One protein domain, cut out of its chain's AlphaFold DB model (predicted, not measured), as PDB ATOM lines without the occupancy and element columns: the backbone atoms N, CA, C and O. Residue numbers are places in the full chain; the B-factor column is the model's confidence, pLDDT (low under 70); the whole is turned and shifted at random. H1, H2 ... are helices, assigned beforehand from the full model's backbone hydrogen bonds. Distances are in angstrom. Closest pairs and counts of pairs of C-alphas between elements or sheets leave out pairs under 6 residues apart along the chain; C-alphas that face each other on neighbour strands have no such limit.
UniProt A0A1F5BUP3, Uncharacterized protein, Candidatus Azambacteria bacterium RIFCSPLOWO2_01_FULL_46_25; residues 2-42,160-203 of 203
ATOM      1  N   GLU A   2      37.158 -29.762 -62.925       51.03
ATOM      2  CA  GLU A   2      36.113 -28.967 -62.236       51.03
ATOM      3  C   GLU A   2      35.065 -28.311 -63.162       51.03
ATOM      4  O   GLU A   2      33.966 -27.986 -62.719       51.03
ATOM      5  N   MET A   3      35.335 -28.165 -64.468       48.97
ATOM      6  CA  MET A   3      34.396 -27.502 -65.395       48.97
ATOM      7  C   MET A   3      33.145 -28.338 -65.737       48.97
ATOM      8  O   MET A   3      32.082 -27.768 -65.981       48.97
ATOM      9  N   GLY A   4      33.234 -29.674 -65.711       52.41
ATOM     10  CA  GLY A   4      32.101 -30.562 -66.020       52.41
ATOM     11  C   GLY A   4      30.986 -30.519 -64.968       52.41
ATOM     12  O   GLY A   4      29.807 -30.500 -65.310       52.41
ATOM     13  N   MET A   5      31.347 -30.391 -63.685       56.19
ATOM     14  CA  MET A   5      30.375 -30.316 -62.586       56.19
ATOM     15  C   MET A   5      29.570 -29.008 -62.592       56.19
ATOM     16  O   MET A   5      28.381 -29.017 -62.276       56.19
ATOM     17  N   SER A   6      30.188 -27.888 -62.982       63.25
ATOM     18  CA  SER A   6      29.526 -26.575 -63.036       63.25
ATOM     19  C   SER A   6      28.458 -26.503 -64.140       63.25
ATOM     20  O   SER A   6      27.350 -26.003 -63.912       63.25
ATOM     21  N   LEU A   7      28.743 -27.088 -65.311       66.56
ATOM     22  CA  LEU A   7      27.809 -27.143 -66.439       66.56
ATOM     23  C   LEU A   7      26.582 -28.017 -66.121       66.56
ATOM     24  O   LEU A   7      25.446 -27.612 -66.375       66.56
ATOM     25  N   ASP A   8      26.797 -29.173 -65.487       67.88
ATOM     26  CA  ASP A   8      25.726 -30.085 -65.069       67.88
ATOM     27  C   ASP A   8      24.804 -29.468 -64.010       67.88
ATOM     28  O   ASP A   8      23.583 -29.671 -64.043       67.88
ATOM     29  N   ILE A   9      25.359 -28.682 -63.082       70.75
ATOM     30  CA  ILE A   9      24.578 -27.931 -62.091       70.75
ATOM     31  C   ILE A   9      23.710 -26.878 -62.793       70.75
ATOM     32  O   ILE A   9      22.510 -26.798 -62.519       70.75
ATOM     33  N   HIS A  10      24.270 -26.130 -63.748       68.56
ATOM     34  CA  HIS A  10      23.527 -25.133 -64.526       68.56
ATOM     35  C   HIS A  10      22.393 -25.754 -65.359       68.56
ATOM     36  O   HIS A  10      21.273 -25.231 -65.388       68.56
ATOM     37  N   ILE A  11      22.642 -26.899 -66.003       75.00
ATOM     38  CA  ILE A  11      21.627 -27.620 -66.783       75.00
ATOM     39  C   ILE A  11      20.494 -28.105 -65.871       75.00
ATOM     40  O   ILE A  11      19.320 -27.873 -66.183       75.00
ATOM     41  N   LYS A  12      20.818 -28.715 -64.721       75.69
ATOM     42  CA  LYS A  12      19.818 -29.166 -63.736       75.69
ATOM     43  C   LYS A  12      18.978 -28.001 -63.212       75.69
ATOM     44  O   LYS A  12      17.751 -28.094 -63.219       75.69
ATOM     45  N   GLN A  13      19.601 -26.881 -62.849       74.00
ATOM     46  CA  GLN A  13      18.891 -25.682 -62.383       74.00
ATOM     47  C   GLN A  13      17.933 -25.126 -63.446       74.00
ATOM     48  O   GLN A  13      16.768 -24.840 -63.149       74.00
ATOM     49  N   LYS A  14      18.371 -25.031 -64.708       79.31
ATOM     50  CA  LYS A  14      17.529 -24.561 -65.821       79.31
ATOM     51  C   LYS A  14      16.342 -25.495 -66.080       79.31
ATOM     52  O   LYS A  14      15.226 -25.028 -66.327       79.31
ATOM     53  N   GLN A  15      16.554 -26.810 -66.006       78.06
ATOM     54  CA  GLN A  15      15.485 -27.804 -66.138       78.06
ATOM     55  C   GLN A  15      14.471 -27.713 -64.990       78.06
ATOM     56  O   GLN A  15      13.262 -27.748 -65.233       78.06
ATOM     57  N   GLU A  16      14.937 -27.540 -63.751       79.94
ATOM     58  CA  GLU A  16      14.069 -27.362 -62.585       79.94
ATOM     59  C   GLU A  16      13.240 -26.080 -62.673       79.94
ATOM     60  O   GLU A  16      12.039 -26.109 -62.391       79.94
ATOM     61  N   LEU A  17      13.840 -24.973 -63.121       79.56
ATOM     62  CA  LEU A  17      13.133 -23.712 -63.343       79.56
ATOM     63  C   LEU A  17      12.013 -23.888 -64.378       79.56
ATOM     64  O   LEU A  17      10.867 -23.509 -64.130       79.56
ATOM     65  N   LYS A  18      12.314 -24.546 -65.505       84.25
ATOM     66  CA  LYS A  18      11.333 -24.837 -66.561       84.25
ATOM     67  C   LYS A  18      10.196 -25.727 -66.055       84.25
ATOM     68  O   LYS A  18       9.037 -25.514 -66.410       84.25
ATOM     69  N   LEU A  19      10.499 -26.718 -65.215       81.62
ATOM     70  CA  LEU A  19       9.488 -27.586 -64.610       81.62
ATOM     71  C   LEU A  19       8.584 -26.815 -63.638       81.62
ATOM     72  O   LEU A  19       7.364 -26.985 -63.686       81.62
ATOM     73  N   LYS A  20       9.161 -25.948 -62.795       82.44
ATOM     74  CA  LYS A  20       8.412 -25.080 -61.870       82.44
ATOM     75  C   LYS A  20       7.490 -24.125 -62.627       82.44
ATOM     76  O   LYS A  20       6.306 -24.062 -62.305       82.44
ATOM     77  N   GLN A  21       7.993 -23.466 -63.671       84.75
ATOM     78  CA  GLN A  21       7.194 -22.591 -64.536       84.75
ATOM     79  C   GLN A  21       6.030 -23.349 -65.184       84.75
ATOM     80  O   GLN A  21       4.886 -22.905 -65.123       84.75
ATOM     81  N   ARG A  22       6.284 -24.544 -65.736       84.56
ATOM     82  CA  ARG A  22       5.219 -25.399 -66.285       84.56
ATOM     83  C   ARG A  22       4.171 -25.741 -65.231       84.56
ATOM     84  O   ARG A  22       2.980 -25.646 -65.508       84.56
ATOM     85  N   LEU A  23       4.587 -26.132 -64.026       83.06
ATOM     86  CA  LEU A  23       3.655 -26.452 -62.944       83.06
ATOM     87  C   LEU A  23       2.785 -25.245 -62.567       83.06
ATOM     88  O   LEU A  23       1.575 -25.409 -62.430       83.06
ATOM     89  N   GLN A  24       3.372 -24.051 -62.474       86.62
ATOM     90  CA  GLN A  24       2.641 -22.809 -62.209       86.62
ATOM     91  C   GLN A  24       1.615 -22.502 -63.306       86.62
ATOM     92  O   GLN A  24       0.473 -22.166 -62.995       86.62
ATOM     93  N   LEU A  25       1.974 -22.680 -64.582       86.25
ATOM     94  CA  LEU A  25       1.038 -22.512 -65.699       86.25
ATOM     95  C   LEU A  25      -0.133 -23.498 -65.608       86.25
ATOM     96  O   LEU A  25      -1.286 -23.097 -65.753       86.25
ATOM     97  N   HIS A  26       0.135 -24.769 -65.292       86.81
ATOM     98  CA  HIS A  26      -0.925 -25.761 -65.095       86.81
ATOM     99  C   HIS A  26      -1.813 -25.450 -63.887       86.81
ATOM    100  O   HIS A  26      -3.025 -25.626 -63.970       86.81
ATOM    101  N   GLN A  27      -1.239 -24.969 -62.781       88.31
ATOM    102  CA  GLN A  27      -1.999 -24.541 -61.606       88.31
ATOM    103  C   GLN A  27      -2.898 -23.351 -61.930       88.31
ATOM    104  O   GLN A  27      -4.077 -23.375 -61.585       88.31
ATOM    105  N   ARG A  28      -2.381 -22.356 -62.657       89.75
ATOM    106  CA  ARG A  28      -3.164 -21.202 -63.106       89.75
ATOM    107  C   ARG A  28      -4.299 -21.617 -64.043       89.75
ATOM    108  O   ARG A  28      -5.432 -21.194 -63.844       89.75
ATOM    109  N   ALA A  29      -4.014 -22.464 -65.032       88.94
ATOM    110  CA  ALA A  29      -5.021 -22.964 -65.966       88.94
ATOM    111  C   ALA A  29      -6.113 -23.773 -65.247       88.94
ATOM    112  O   ALA A  29      -7.299 -23.601 -65.523       88.94
ATOM    113  N   PHE A  30      -5.722 -24.616 -64.287       91.44
ATOM    114  CA  PHE A  30      -6.668 -25.361 -63.462       91.44
ATOM    115  C   PHE A  30      -7.506 -24.435 -62.571       91.44
ATOM    116  O   PHE A  30      -8.720 -24.600 -62.509       91.44
ATOM    117  N   GLY A  31      -6.892 -23.428 -61.943       92.75
ATOM    118  CA  GLY A  31      -7.592 -22.415 -61.150       92.75
ATOM    119  C   GLY A  31      -8.662 -21.685 -61.963       92.75
ATOM    120  O   GLY A  31      -9.825 -21.679 -61.572       92.75
ATOM    121  N   LEU A  32      -8.308 -21.203 -63.158       93.50
ATOM    122  CA  LEU A  32      -9.259 -20.573 -64.081       93.50
ATOM    123  C   LEU A  32     -10.392 -21.525 -64.494       93.50
ATOM    124  O   LEU A  32     -11.543 -21.103 -64.605       93.50
ATOM    125  N   ARG A  33     -10.098 -22.815 -64.712       94.44
ATOM    126  CA  ARG A  33     -11.137 -23.822 -64.985       94.44
ATOM    127  C   ARG A  33     -12.090 -23.968 -63.796       94.44
ATOM    128  O   ARG A  33     -13.294 -24.053 -64.010       94.44
ATOM    129  N   MET A  34     -11.579 -23.989 -62.565       94.12
ATOM    130  CA  MET A  34     -12.412 -24.082 -61.359       94.12
ATOM    131  C   MET A  34     -13.268 -22.832 -61.151       94.12
ATOM    132  O   MET A  34     -14.446 -22.960 -60.832       94.12
ATOM    133  N   GLU A  35     -12.726 -21.641 -61.413       94.81
ATOM    134  CA  GLU A  35     -13.494 -20.389 -61.400       94.81
ATOM    135  C   GLU A  35     -14.626 -20.405 -62.433       94.81
ATOM    136  O   GLU A  35     -15.747 -19.995 -62.133       94.81
ATOM    137  N   LEU A  36     -14.369 -20.926 -63.638       95.44
ATOM    138  CA  LEU A  36     -15.396 -21.089 -64.665       95.44
ATOM    139  C   LEU A  36     -16.501 -22.051 -64.211       95.44
ATOM    140  O   LEU A  36     -17.684 -21.737 -64.339       95.44
ATOM    141  N   VAL A  37     -16.128 -23.211 -63.665       94.69
ATOM    142  CA  VAL A  37     -17.084 -24.186 -63.120       94.69
ATOM    143  C   VAL A  37     -17.927 -23.551 -62.010       94.69
ATOM    144  O   VAL A  37     -19.151 -23.693 -62.017       94.69
ATOM    145  N   GLN A  38     -17.300 -22.789 -61.110       94.19
ATOM    146  CA  GLN A  38     -17.994 -22.062 -60.051       94.19
ATOM    147  C   GLN A  38     -18.960 -21.019 -60.614       94.19
ATOM    148  O   GLN A  38     -20.105 -20.958 -60.173       94.19
ATOM    149  N   ALA A  39     -18.548 -20.228 -61.605       94.12
ATOM    150  CA  ALA A  39     -19.424 -19.243 -62.231       94.12
ATOM    151  C   ALA A  39     -20.655 -19.913 -62.867       94.12
ATOM    152  O   ALA A  39     -21.783 -19.437 -62.713       94.12
ATOM    153  N   LEU A  40     -20.451 -21.041 -63.552       94.06
ATOM    154  CA  LEU A  40     -21.509 -21.788 -64.227       94.06
ATOM    155  C   LEU A  40     -22.504 -22.411 -63.245       94.06
ATOM    156  O   LEU A  40     -23.710 -22.248 -63.439       94.06
ATOM    157  N   ARG A  41     -22.010 -23.056 -62.184       92.06
ATOM    158  CA  ARG A  41     -22.810 -23.929 -61.307       92.06
ATOM    159  C   ARG A  41     -23.118 -23.349 -59.928       92.06
ATOM    160  O   ARG A  41     -23.925 -23.919 -59.210       92.06
ATOM    161  N   GLY A  42     -22.481 -22.248 -59.536       92.31
ATOM    162  CA  GLY A  42     -22.618 -21.673 -58.193       92.31
ATOM    163  C   GLY A  42     -21.954 -22.501 -57.087       92.31
ATOM    164  O   GLY A  42     -22.193 -22.244 -55.910       92.31
ATOM    165  N   ASP A 160     -28.440 -23.687 -67.348       78.81
ATOM    166  CA  ASP A 160     -29.188 -22.580 -67.932       78.81
ATOM    167  C   ASP A 160     -28.364 -21.288 -67.952       78.81
ATOM    168  O   ASP A 160     -27.595 -20.969 -67.042       78.81
ATOM    169  N   GLY A 161     -28.498 -20.520 -69.037       81.25
ATOM    170  CA  GLY A 161     -27.895 -19.187 -69.143       81.25
ATOM    171  C   GLY A 161     -26.360 -19.144 -69.222       81.25
ATOM    172  O   GLY A 161     -25.775 -18.071 -69.045       81.25
ATOM    173  N   ALA A 162     -25.691 -20.261 -69.533       85.00
ATOM    174  CA  ALA A 162     -24.228 -20.375 -69.540       85.00
ATOM    175  C   ALA A 162     -23.516 -19.271 -70.353       85.00
ATOM    176  O   ALA A 162     -22.506 -18.723 -69.912       85.00
ATOM    177  N   LYS A 163     -24.085 -18.852 -71.494       86.25
ATOM    178  CA  LYS A 163     -23.508 -17.821 -72.384       86.25
ATOM    179  C   LYS A 163     -23.170 -16.500 -71.679       86.25
ATOM    180  O   LYS A 163     -22.192 -15.851 -72.039       86.25
ATOM    181  N   ARG A 164     -23.959 -16.079 -70.683       88.69
ATOM    182  CA  ARG A 164     -23.692 -14.827 -69.946       88.69
ATOM    183  C   ARG A 164     -22.519 -14.985 -68.979       88.69
ATOM    184  O   ARG A 164     -21.728 -14.061 -68.821       88.69
ATOM    185  N   LYS A 165     -22.389 -16.173 -68.390       92.38
ATOM    186  CA  LYS A 165     -21.417 -16.502 -67.343       92.38
ATOM    187  C   LYS A 165     -20.008 -16.754 -67.888       92.38
ATOM    188  O   LYS A 165     -19.040 -16.539 -67.171       92.38
ATOM    189  N   ILE A 166     -19.872 -17.154 -69.157       94.62
ATOM    190  CA  ILE A 166     -18.555 -17.444 -69.753       94.62
ATOM    191  C   ILE A 166     -17.779 -16.206 -70.226       94.62
ATOM    192  O   ILE A 166     -16.575 -16.308 -70.453       94.62
ATOM    193  N   LYS A 167     -18.435 -15.045 -70.394       93.69
ATOM    194  CA  LYS A 167     -17.804 -13.831 -70.955       93.69
ATOM    195  C   LYS A 167     -16.471 -13.458 -70.278       93.69
ATOM    196  O   LYS A 167     -15.518 -13.212 -71.013       93.69
ATOM    197  N   PRO A 168     -16.338 -13.482 -68.933       94.75
ATOM    198  CA  PRO A 168     -15.091 -13.116 -68.252       94.75
ATOM    199  C   PRO A 168     -13.904 -14.055 -68.517       94.75
ATOM    200  O   PRO A 168     -12.773 -13.715 -68.153       94.75
ATOM    201  N   PHE A 169     -14.156 -15.229 -69.110       95.81
ATOM    202  CA  PHE A 169     -13.174 -16.289 -69.345       95.81
ATOM    203  C   PHE A 169     -12.692 -16.359 -70.800       95.81
ATOM    204  O   PHE A 169     -11.695 -17.028 -71.080       95.81
ATOM    205  N   LEU A 170     -13.359 -15.659 -71.724       94.88
ATOM    206  CA  LEU A 170     -12.954 -15.590 -73.130       94.88
ATOM    207  C   LEU A 170     -11.528 -15.022 -73.240       94.88
ATOM    208  O   LEU A 170     -11.194 -14.032 -72.592       94.88
ATOM    209  N   GLY A 171     -10.665 -15.682 -74.018       93.31
ATOM    210  CA  GLY A 171      -9.245 -15.320 -74.161       93.31
ATOM    211  C   GLY A 171      -8.346 -15.733 -72.983       93.31
ATOM    212  O   GLY A 171      -7.141 -15.898 -73.165       93.31
ATOM    213  N   LYS A 172      -8.909 -15.988 -71.793       93.94
ATOM    214  CA  LYS A 172      -8.164 -16.484 -70.617       93.94
ATOM    215  C   LYS A 172      -8.046 -18.004 -70.582       93.94
ATOM    216  O   LYS A 172      -7.070 -18.520 -70.047       93.94
ATOM    217  N   LEU A 173      -9.029 -18.701 -71.144       94.12
ATOM    218  CA  LEU A 173      -9.040 -20.150 -71.316       94.12
ATOM    219  C   LEU A 173      -9.196 -20.517 -72.799       94.12
ATOM    220  O   LEU A 173      -9.770 -19.736 -73.567       94.12
ATOM    221  N   PRO A 174      -8.744 -21.714 -73.217       95.38
ATOM    222  CA  PRO A 174      -9.053 -22.237 -74.540       95.38
ATOM    223  C   PRO A 174     -10.567 -22.328 -74.773       95.38
ATOM    224  O   PRO A 174     -11.297 -22.838 -73.922       95.38
ATOM    225  N   ASP A 175     -11.025 -21.928 -75.964       95.69
ATOM    226  CA  ASP A 175     -12.445 -21.997 -76.349       95.69
ATOM    227  C   ASP A 175     -13.027 -23.416 -76.165       95.69
ATOM    228  O   ASP A 175     -14.199 -23.568 -75.835       95.69
ATOM    229  N   THR A 176     -12.204 -24.457 -76.339       95.00
ATOM    230  CA  THR A 176     -12.576 -25.864 -76.120       95.00
ATOM    231  C   THR A 176     -12.860 -26.186 -74.656       95.00
ATOM    232  O   THR A 176     -13.821 -26.894 -74.376       95.00
ATOM    233  N   VAL A 177     -12.074 -25.645 -73.723       94.25
ATOM    234  CA  VAL A 177     -12.290 -25.816 -72.277       94.25
ATOM    235  C   VAL A 177     -13.560 -25.092 -71.848       94.25
ATOM    236  O   VAL A 177     -14.357 -25.643 -71.095       94.25
ATOM    237  N   ILE A 178     -13.779 -23.877 -72.360       95.88
ATOM    238  CA  ILE A 178     -14.995 -23.109 -72.069       95.88
ATOM    239  C   ILE A 178     -16.231 -23.852 -72.582       95.88
ATOM    240  O   ILE A 178     -17.201 -24.002 -71.846       95.88
ATOM    241  N   ALA A 179     -16.180 -24.333 -73.824       94.38
ATOM    242  CA  ALA A 179     -17.251 -25.095 -74.457       94.38
ATOM    243  C   ALA A 179     -17.583 -26.387 -73.699       94.38
ATOM    244  O   ALA A 179     -18.755 -26.681 -73.485       94.38
ATOM    245  N   GLU A 180     -16.556 -27.125 -73.264       93.62
ATOM    246  CA  GLU A 180     -16.715 -28.336 -72.456       93.62
ATOM    247  C   GLU A 180     -17.405 -28.018 -71.121       93.62
ATOM    248  O   GLU A 180     -18.427 -28.619 -70.810       93.62
ATOM    249  N   CYS A 181     -16.908 -27.035 -70.361       94.25
ATOM    250  CA  CYS A 181     -17.495 -26.672 -69.067       94.25
ATOM    251  C   CYS A 181     -18.919 -26.112 -69.170       94.25
ATOM    252  O   CYS A 181     -19.724 -26.339 -68.273       94.25
ATOM    253  N   ALA A 182     -19.216 -25.359 -70.230       93.56
ATOM    254  CA  ALA A 182     -20.500 -24.690 -70.418       93.56
ATOM    255  C   ALA A 182     -21.539 -25.528 -71.184       93.56
ATOM    256  O   ALA A 182     -22.637 -25.020 -71.403       93.56
ATOM    257  N   ASP A 183     -21.183 -26.746 -71.612       91.38
ATOM    258  CA  ASP A 183     -21.971 -27.610 -72.506       91.38
ATOM    259  C   ASP A 183     -22.582 -26.849 -73.696       91.38
ATOM    260  O   ASP A 183     -23.787 -26.832 -73.939       91.38
ATOM    261  N   ILE A 184     -21.723 -26.159 -74.448       92.00
ATOM    262  CA  ILE A 184     -22.113 -25.480 -75.689       92.00
ATOM    263  C   ILE A 184     -21.110 -25.778 -76.803       92.00
ATOM    264  O   ILE A 184     -19.946 -26.065 -76.525       92.00
ATOM    265  N   PRO A 185     -21.503 -25.662 -78.084       92.81
ATOM    266  CA  PRO A 185     -20.573 -25.858 -79.187       92.81
ATOM    267  C   PRO A 185     -19.376 -24.897 -79.130       92.81
ATOM    268  O   PRO A 185     -19.529 -23.695 -78.900       92.81
ATOM    269  N   VAL A 186     -18.177 -25.402 -79.445       95.94
ATOM    270  CA  VAL A 186     -16.947 -24.586 -79.540       95.94
ATOM    271  C   VAL A 186     -17.113 -23.443 -80.547       95.94
ATOM    272  O   VAL A 186     -16.589 -22.348 -80.342       95.94
ATOM    273  N   SER A 187     -17.869 -23.668 -81.626       96.19
ATOM    274  CA  SER A 187     -18.211 -22.642 -82.619       96.19
ATOM    275  C   SER A 187     -18.951 -21.453 -81.998       96.19
ATOM    276  O   SER A 187     -18.632 -20.312 -82.325       96.19
ATOM    277  N   ALA A 188     -19.863 -21.693 -81.051       95.31
ATOM    278  CA  ALA A 188     -20.588 -20.637 -80.351       95.31
ATOM    279  C   ALA A 188     -19.656 -19.806 -79.454       95.31
ATOM    280  O   ALA A 188     -19.738 -18.577 -79.456       95.31
ATOM    281  N   VAL A 189     -18.726 -20.451 -78.739       96.44
ATOM    282  CA  VAL A 189     -17.694 -19.758 -77.941       96.44
ATOM    283  C   VAL A 189     -16.797 -18.901 -78.834       96.44
ATOM    284  O   VAL A 189     -16.585 -17.721 -78.553       96.44
ATOM    285  N   ARG A 190     -16.333 -19.462 -79.958       96.50
ATOM    286  CA  ARG A 190     -15.527 -18.740 -80.955       96.50
ATOM    287  C   ARG A 190     -16.263 -17.527 -81.516       96.50
ATOM    288  O   ARG A 190     -15.642 -16.478 -81.665       96.50
ATOM    289  N   ALA A 191     -17.550 -17.667 -81.832       95.62
ATOM    290  CA  ALA A 191     -18.365 -16.572 -82.347       95.62
ATOM    291  C   ALA A 191     -18.482 -15.443 -81.314       95.62
ATOM    292  O   ALA A 191     -18.174 -14.301 -81.642       95.62
ATOM    293  N   MET A 192     -18.800 -15.770 -80.055       94.94
ATOM    294  CA  MET A 192     -18.866 -14.788 -78.965       94.94
ATOM    295  C   MET A 192     -17.531 -14.067 -78.749       94.94
ATOM    296  O   MET A 192     -17.499 -12.847 -78.620       94.94
ATOM    297  N   ARG A 193     -16.413 -14.801 -78.754       96.50
ATOM    298  CA  ARG A 193     -15.071 -14.217 -78.619       96.50
ATOM    299  C   ARG A 193     -14.759 -13.233 -79.751       96.50
ATOM    300  O   ARG A 193     -14.265 -12.141 -79.484       96.50
ATOM    301  N   LYS A 194     -15.051 -13.617 -81.001       96.06
ATOM    302  CA  LYS A 194     -14.835 -12.771 -82.187       96.06
ATOM    303  C   LYS A 194     -15.720 -11.525 -82.173       96.06
ATOM    304  O   LYS A 194     -15.211 -10.445 -82.423       96.06
ATOM    305  N   GLN A 195     -17.004 -11.664 -81.834       95.88
ATOM    306  CA  GLN A 195     -17.943 -10.536 -81.731       95.88
ATOM    307  C   GLN A 195     -17.488  -9.474 -80.722       95.88
ATOM    308  O   GLN A 195     -17.773  -8.297 -80.902       95.88
ATOM    309  N   LEU A 196     -16.776  -9.885 -79.671       93.94
ATOM    310  CA  LEU A 196     -16.244  -8.993 -78.640       93.94
ATOM    311  C   LEU A 196     -14.802  -8.529 -78.914       93.94
ATOM    312  O   LEU A 196     -14.197  -7.919 -78.039       93.94
ATOM    313  N   ASN A 197     -14.231  -8.836 -80.086       95.50
ATOM    314  CA  ASN A 197     -12.840  -8.525 -80.445       95.50
ATOM    315  C   ASN A 197     -11.796  -9.028 -79.428       95.50
ATOM    316  O   ASN A 197     -10.736  -8.432 -79.251       95.50
ATOM    317  N   ILE A 198     -12.071 -10.153 -78.762       94.56
ATOM    318  CA  ILE A 198     -11.157 -10.731 -77.772       94.56
ATOM    319  C   ILE A 198     -10.132 -11.638 -78.485       94.56
ATOM    320  O   ILE A 198     -10.531 -12.557 -79.220       94.56
ATOM    321  N   PRO A 199      -8.813 -11.450 -78.274       92.12
ATOM    322  CA  PRO A 199      -7.787 -12.325 -78.837       92.12
ATOM    323  C   PRO A 199      -7.955 -13.788 -78.419       92.12
ATOM    324  O   PRO A 199      -8.565 -14.119 -77.400       92.12
ATOM    325  N   ARG A 200      -7.409 -14.701 -79.225       90.06
ATOM    326  CA  ARG A 200      -7.377 -16.121 -78.860       90.06
ATOM    327  C   ARG A 200      -6.461 -16.311 -77.649       90.06
ATOM    328  O   ARG A 200      -5.441 -15.643 -77.536       90.06
ATOM    329  N   HIS A 201      -6.807 -17.267 -76.791       86.31
ATOM    330  CA  HIS A 201      -5.909 -17.727 -75.741       86.31
ATOM    331  C   HIS A 201      -4.571 -18.197 -76.335       86.31
ATOM    332  O   HIS A 201      -4.559 -19.066 -77.213       86.31
ATOM    333  N   LEU A 202      -3.474 -17.615 -75.852       74.81
ATOM    334  CA  LEU A 202      -2.105 -18.032 -76.138       74.81
ATOM    335  C   LEU A 202      -1.645 -18.874 -74.940       74.81
ATOM    336  O   LEU A 202      -1.630 -18.368 -73.817       74.81
ATOM    337  N   ALA A 203      -1.385 -20.160 -75.178       58.97
ATOM    338  CA  ALA A 203      -0.951 -21.121 -74.163       58.97
ATOM    339  C   ALA A 203       0.577 -21.201 -74.096       58.97
ATOM    340  O   ALA A 203       1.200 -21.139 -75.180       58.97
TER     341      ALA A 203
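This is residues 2 to 42 and 160 to 203 of the 203 residues of an uncharacterized protein of Candidatus Azambacteria bacterium RIFCSPLOWO2_01_FULL_46_25 (UniProt A0A1F5BUP3). One long straight helix, H1, makes the length of this domain; residues 2 to 24, of which 3 to 24 belong to H1, stick out free as an arm, and beside the last part of H1 sits a small compact head with the three short helices H2, H3 and H4. The printed part has 85 residues, with four named helices in the order H1, H2, H3, H4 and no named strand: the class is all helix. The whole is extended, a rod spanning 65 by 27 by 17 A, with a radius of gyration of the C-alphas of 18.7 A.

Start at H1, residues 3 to 41, and look near its end. With residues 33 to 40 alone it touches H3, residues 175 to 182; the closest C-alphas, those of Val 37 and Cys 181, are 6.5 A apart. The two run the same way at a steep tilt of 43 degrees. With residues 39 to 40 alone H1 only just touches H2, residues 162 to 165, with 3 pairs of C-alphas within 8 A, the closest being Leu 40 and Ala 162 at 6.1 A. H2 and H3 are close but not clearly touching; their closest C-alphas, Ala 162 and Ala 182, are 5.8 A apart. From H3 go on to H4, residues 186 to 195, which touches it, the closest C-alphas being Ala 179 and Val 186 at 5.1 A. They run opposite ways at a steep tilt of 68 degrees, only just short of about perpendicular. H4 is apart from H1. In H1, H3 and H4 every O i to N i+4 pair is within hydrogen-bond range; H2 is too short for such a pair, and its one O i to N i+3 pair is within range.

Find C-alpha 3 at (34.396, -27.502, -65.395); from there H1 runs 57.5 A to C-alpha 41 at (-22.810, -23.929, -61.307). H4 measures 14.3 A and ends at C-alpha 195, (-17.943, -10.536, -81.731). H3 measures 10.4 A and H2 5.3 A.

Without the free residues 2 to 24, the body spans 29 by 28 by 16 A. Residues 43 to 159 are not printed, and C-alphas 42 and 160 stand 11.8 A apart across this cut. The link from H3 to H4 is tight and that from H2 to H3 short. Mean pLDDT of the printed part is 86.8; look for values under 70 at residues 2 to 8, 10 and 203.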